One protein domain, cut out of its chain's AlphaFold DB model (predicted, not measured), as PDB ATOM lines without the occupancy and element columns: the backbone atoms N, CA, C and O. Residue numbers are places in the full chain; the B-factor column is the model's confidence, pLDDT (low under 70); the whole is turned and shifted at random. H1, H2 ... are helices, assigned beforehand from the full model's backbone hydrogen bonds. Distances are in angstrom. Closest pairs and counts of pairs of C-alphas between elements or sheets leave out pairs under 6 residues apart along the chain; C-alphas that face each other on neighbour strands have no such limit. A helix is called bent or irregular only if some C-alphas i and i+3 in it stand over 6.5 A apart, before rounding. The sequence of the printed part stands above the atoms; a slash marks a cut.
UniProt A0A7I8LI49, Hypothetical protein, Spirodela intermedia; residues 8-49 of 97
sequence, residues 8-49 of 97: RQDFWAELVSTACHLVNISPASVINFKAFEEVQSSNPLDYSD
ATOM      1  N   ARG A   8      29.446 -12.452  24.204       79.88
ATOM      2  CA  ARG A   8      30.476 -13.465  24.511       79.88
ATOM      3  C   ARG A   8      31.850 -13.011  24.012       79.88
ATOM      4  O   ARG A   8      31.942 -12.443  22.928       79.88
ATOM      5  N   GLN A   9      32.903 -13.322  24.775       80.44
ATOM      6  CA  GLN A   9      34.283 -12.897  24.498       80.44
ATOM      7  C   GLN A   9      34.774 -13.272  23.088       80.44
ATOM      8  O   GLN A   9      35.494 -12.505  22.455       80.44
ATOM      9  N   ASP A  10      34.290 -14.397  22.567       85.44
ATOM     10  CA  ASP A  10      34.625 -14.924  21.241       85.44
ATOM     11  C   ASP A  10      34.281 -13.957  20.089       85.44
ATOM     12  O   ASP A  10      34.944 -13.969  19.059       85.44
ATOM     13  N   PHE A  11      33.285 -13.080  20.267       80.81
ATOM     14  CA  PHE A  11      32.831 -12.136  19.235       80.81
ATOM     15  C   PHE A  11      33.502 -10.762  19.314       80.81
ATOM     16  O   PHE A  11      33.185  -9.869  18.532       80.81
ATOM     17  N   TRP A  12      34.417 -10.541  20.260       86.25
ATOM     18  CA  TRP A  12      34.995  -9.211  20.476       86.25
ATOM     19  C   TRP A  12      35.873  -8.770  19.311       86.25
ATOM     20  O   TRP A  12      35.828  -7.605  18.928       86.25
ATOM     21  N   ALA A  13      36.640  -9.695  18.729       88.12
ATOM     22  CA  ALA A  13      37.460  -9.403  17.557       88.12
ATOM     23  C   ALA A  13      36.595  -8.962  16.368       88.12
ATOM     24  O   ALA A  13      36.907  -7.970  15.712       88.12
ATOM     25  N   GLU A  14      35.478  -9.656  16.140       84.56
ATOM     26  CA  GLU A  14      34.517  -9.311  15.095       84.56
ATOM     27  C   GLU A  14      33.863  -7.958  15.380       84.56
ATOM     28  O   GLU A  14      33.899  -7.082  14.526       84.56
ATOM     29  N   LEU A  15      33.387  -7.722  16.608       85.50
ATOM     30  CA  LEU A  15      32.763  -6.452  16.983       85.50
ATOM     31  C   LEU A  15      33.713  -5.261  16.821       85.50
ATOM     32  O   LEU A  15      33.308  -4.229  16.291       85.50
ATOM     33  N   VAL A  16      34.965  -5.383  17.270       86.81
ATOM     34  CA  VAL A  16      35.971  -4.319  17.120       86.81
ATOM     35  C   VAL A  16      36.273  -4.075  15.643       86.81
ATOM     36  O   VAL A  16      36.362  -2.921  15.227       86.81
ATOM     37  N   SER A  17      36.377  -5.141  14.844       86.94
ATOM     38  CA  SER A  17      36.563  -5.037  13.395       86.94
ATOM     39  C   SER A  17      35.387  -4.319  12.729       86.94
ATOM     40  O   SER A  17      35.591  -3.346  12.007       86.94
ATOM     41  N   THR A  18      34.149  -4.711  13.050       82.31
ATOM     42  CA  THR A  18      32.933  -4.062  12.548       82.31
ATOM     43  C   THR A  18      32.868  -2.598  12.970       82.31
ATOM     44  O   THR A  18      32.564  -1.742  12.148       82.31
ATOM     45  N   ALA A  19      33.182  -2.276  14.227       83.44
ATOM     46  CA  ALA A  19      33.191  -0.897  14.707       83.44
ATOM     47  C   ALA A  19      34.234  -0.044  13.967       83.44
ATOM     48  O   ALA A  19      33.927   1.071  13.554       83.44
ATOM     49  N   CYS A  20      35.441  -0.577  13.759       86.12
ATOM     50  CA  CYS A  20      36.490   0.088  12.989       86.12
ATOM     51  C   CYS A  20      36.057   0.308  11.532       86.12
ATOM     52  O   CYS A  20      36.173   1.416  11.015       86.12
ATOM     53  N   HIS A  21      35.483  -0.715  10.897       84.25
ATOM     54  CA  HIS A  21      34.969  -0.620   9.534       84.25
ATOM     55  C   HIS A  21      33.871   0.446   9.412       84.25
ATOM     56  O   HIS A  21      33.977   1.329   8.567       84.25
ATOM     57  N   LEU A  22      32.884   0.447  10.317       81.94
ATOM     58  CA  LEU A  22      31.829   1.465  10.358       81.94
ATOM     59  C   LEU A  22      32.391   2.882  10.520       81.94
ATOM     60  O   LEU A  22      31.881   3.809   9.898       81.94
ATOM     61  N   VAL A  23      33.430   3.066  11.337       82.69
ATOM     62  CA  VAL A  23      34.103   4.366  11.484       82.69
ATOM     63  C   VAL A  23      34.809   4.773  10.189       82.69
ATOM     64  O   VAL A  23      34.707   5.929   9.792       82.69
ATOM     65  N   ASN A  24      35.466   3.839   9.499       85.19
ATOM     66  CA  ASN A  24      36.209   4.125   8.270       85.19
ATOM     67  C   ASN A  24      35.307   4.485   7.080       85.19
ATOM     68  O   ASN A  24      35.703   5.314   6.259       85.19
ATOM     69  N   ILE A  25      34.103   3.912   7.008       84.50
ATOM     70  CA  ILE A  25      33.093   4.232   5.983       84.50
ATOM     71  C   ILE A  25      32.132   5.350   6.409       84.50
ATOM     72  O   ILE A  25      31.329   5.814   5.603       84.50
ATOM     73  N   SER A  26      32.190   5.800   7.665       79.94
ATOM     74  CA  SER A  26      31.367   6.920   8.116       79.94
ATOM     75  C   SER A  26      31.915   8.236   7.558       79.94
ATOM     76  O   SER A  26      33.118   8.496   7.657       79.94
ATOM     77  N   PRO A  27      31.050   9.110   7.019       79.56
ATOM     78  CA  PRO A  27      31.461  10.433   6.589       79.56
ATOM     79  C   PRO A  27      31.880  11.278   7.793       79.56
ATOM     80  O   PRO A  27      31.206  11.288   8.826       79.56
ATOM     81  N   ALA A  28      32.978  12.020   7.656       76.88
ATOM     82  CA  ALA A  28      33.482  12.887   8.716       76.88
ATOM     83  C   ALA A  28      33.655  14.333   8.232       76.88
ATOM     84  O   ALA A  28      34.171  14.600   7.146       76.88
ATOM     85  N   SER A  29      33.241  15.293   9.064       75.06
ATOM     86  CA  SER A  29      33.296  16.727   8.739       75.06
ATOM     87  C   SER A  29      34.720  17.210   8.448       75.06
ATOM     88  O   SER A  29      34.923  18.028   7.555       75.06
ATOM     89  N   VAL A  30      35.715  16.645   9.140       77.31
ATOM     90  CA  VAL A  30      37.143  16.963   8.971       77.31
ATOM     91  C   VAL A  30      37.689  16.639   7.574       77.31
ATOM     92  O   VAL A  30      38.710  17.192   7.178       77.31
ATOM     93  N   ILE A  31      37.005  15.777   6.816       80.31
ATOM     94  CA  ILE A  31      37.362  15.374   5.447       80.31
ATOM     95  C   ILE A  31      36.246  15.716   4.451       80.31
ATOM     96  O   ILE A  31      35.968  14.958   3.525       80.31
ATOM     97  N   ASN A  32      35.604  16.877   4.623       80.50
ATOM     98  CA  ASN A  32      34.543  17.372   3.737       80.50
ATOM     99  C   ASN A  32      33.372  16.386   3.579       80.50
ATOM    100  O   ASN A  32      32.839  16.232   2.483       80.50
ATOM    101  N   PHE A  33      32.994  15.702   4.664       78.38
ATOM    102  CA  PHE A  33      31.929  14.690   4.679       78.38
ATOM    103  C   PHE A  33      32.165  13.492   3.747       78.38
ATOM    104  O   PHE A  33      31.224  12.774   3.424       78.38
ATOM    105  N   LYS A  34      33.416  13.237   3.354       79.00
ATOM    106  CA  LYS A  34      33.819  11.952   2.773       79.00
ATOM    107  C   LYS A  34      34.067  10.935   3.874       79.00
ATOM    108  O   LYS A  34      34.277  11.326   5.025       79.00
ATOM    109  N   ALA A  35      34.067   9.648   3.544       83.38
ATOM    110  CA  ALA A  35      34.584   8.649   4.472       83.38
ATOM    111  C   ALA A  35      36.093   8.468   4.312       83.38
ATOM    112  O   ALA A  35      36.663   8.729   3.250       83.38
ATOM    113  N   PHE A  36      36.746   7.994   5.368       84.31
ATOM    114  CA  PHE A  36      38.185   7.754   5.351       84.31
ATOM    115  C   PHE A  36      38.572   6.711   4.294       84.31
ATOM    116  O   PHE A  36      39.538   6.909   3.560       84.31
ATOM    117  N   GLU A  37      37.783   5.644   4.164       85.00
ATOM    118  CA  GLU A  37      38.023   4.580   3.188       85.00
ATOM    119  C   GLU A  37      37.903   5.070   1.734       85.00
ATOM    120  O   GLU A  37      38.713   4.683   0.894       85.00
ATOM    121  N   GLU A  38      36.999   6.011   1.448       85.62
ATOM    122  CA  GLU A  38      36.881   6.655   0.128       85.62
ATOM    123  C   GLU A  38      38.153   7.436  -0.218       85.62
ATOM    124  O   GLU A  38      38.696   7.342  -1.320       85.62
ATOM    125  N   VAL A  39      38.652   8.202   0.755       86.56
ATOM    126  CA  VAL A  39      39.846   9.036   0.598       86.56
ATOM    127  C   VAL A  39      41.095   8.170   0.453       86.56
ATOM    128  O   VAL A  39      41.953   8.467  -0.375       86.56
ATOM    129  N   GLN A  40      41.199   7.090   1.230       86.19
ATOM    130  CA  GLN A  40      42.355   6.200   1.204       86.19
ATOM    131  C   GLN A  40      42.381   5.319  -0.050       86.19
ATOM    132  O   GLN A  40      43.428   5.174  -0.677       86.19
ATOM    133  N   SER A  41      41.247   4.717  -0.411       84.94
ATOM    134  CA  SER A  41      41.144   3.792  -1.544       84.94
ATOM    135  C   SER A  41      41.134   4.528  -2.889       84.94
ATOM    136  O   SER A  41      41.429   3.930  -3.919       84.94
ATOM    137  N   SER A  42      40.809   5.831  -2.897       83.31
ATOM    138  CA  SER A  42      40.522   6.609  -4.118       83.31
ATOM    139  C   SER A  42      39.417   5.990  -4.990       83.31
ATOM    140  O   SER A  42      39.259   6.360  -6.153       83.31
ATOM    141  N   ASN A  43      38.644   5.063  -4.421       82.50
ATOM    142  CA  ASN A  43      37.517   4.383  -5.036       82.50
ATOM    143  C   ASN A  43      36.226   4.831  -4.342       82.50
ATOM    144  O   ASN A  43      36.255   5.155  -3.150       82.50
ATOM    145  N   PRO A  44      35.091   4.839  -5.061       80.25
ATOM    146  CA  PRO A  44      33.799   5.066  -4.434       80.25
ATOM    147  C   PRO A  44      33.518   3.980  -3.389       80.25
ATOM    148  O   PRO A  44      33.876   2.817  -3.582       80.25
ATOM    149  N   LEU A  45      32.874   4.368  -2.291       80.06
ATOM    150  CA  LEU A  45      32.452   3.429  -1.256       80.06
ATOM    151  C   LEU A  45      31.322   2.549  -1.772       80.06
ATOM    152  O   LEU A  45      30.343   3.051  -2.330       80.06
ATOM    153  N   ASP A  46      31.447   1.254  -1.517       80.69
ATOM    154  CA  ASP A  46      30.350   0.314  -1.657       80.69
ATOM    155  C   ASP A  46      29.715   0.077  -0.283       80.69
ATOM    156  O   ASP A  46      30.387  -0.282   0.681       80.69
ATOM    157  N   TYR A  47      28.407   0.302  -0.196       77.81
ATOM    158  CA  TYR A  47      27.616   0.081   1.013       77.81
ATOM    159  C   TYR A  47      26.739  -1.174   0.910       77.81
ATOM    160  O   TYR A  47      25.912  -1.404   1.791       77.81
ATOM    161  N   SER A  48      26.896  -1.982  -0.146       79.44
ATOM    162  CA  SER A  48      26.088  -3.186  -0.395       79.44
ATOM    163  C   SER A  48      26.171  -4.206   0.744       79.44
ATOM    164  O   SER A  48      25.195  -4.905   1.019       79.44
ATOM    165  N   ASP A  49      27.304  -4.242   1.448       77.31
ATOM    166  CA  ASP A  49      27.545  -5.153   2.571       77.31
ATOM    167  C   ASP A  49      26.948  -4.655   3.900       77.31
ATOM    168  O   ASP A  49      26.873  -5.405   4.879       77.31
TER     169      ASP A  49
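Overview. This is residues 8 to 49 of the 97 residues of the protein "Hypothetical protein" of Spirodela intermedia (UniProt A0A7I8LI49). One long helix, H1, makes an arm that leads into a small head, where a loop of residues 26 to 35 and the short helix H2, set crosswise at the far end of H1, come together. Residues 8 to 20, of which 9 to 20 belong to H1, stick out free of the head, and the tail of residues 42 to 49 turns back from H2 toward the side of the arm. The printed part has 42 residues with two named helices, H1 then H2, and no named strand; its class is all helix. It is loose, with a radius of gyration of the C-alphas of 12.3 A, and elongated, spanning 37 by 21 by 15 A.

Along the chain. Start at Arg 8 and step to C-alpha 9 at (34.283, -12.897, 24.498), where H1 begins; it runs through residues 9 to 25 for 25.3 A to C-alpha 25 at (33.093, 4.232, 5.983). H1 is irregular: C-alphas 10 and 13 are 7.2 A apart, and its line is a rough one. Further on, find H2 in residues 36 to 41, ending at C-alpha 41 at (41.144, 3.792, -1.544).

Arrangement. Look at residues 24 to 25, with which alone H1 touches H2; the closest C-alphas, those of Asn 24 and Phe 36, are 5.1 A apart. The lines of the two helices are about perpendicular, at 80 degrees. Between them, residues 27 to 28 form a short antiparallel pairing with residues 34 to 35. In H2 every O i to N i+4 pair is within hydrogen-bond range; in H1, 11 of 13 are.

Size, cuts and confidence. The two C-alphas farthest apart are those of Arg 8 and Asn 32, at 37.4 A. The printed part has no cut, and the link from H1 to H2, 10 residues, is short. The mean pLDDT of the printed part is 82.4, and no printed residue is under 70.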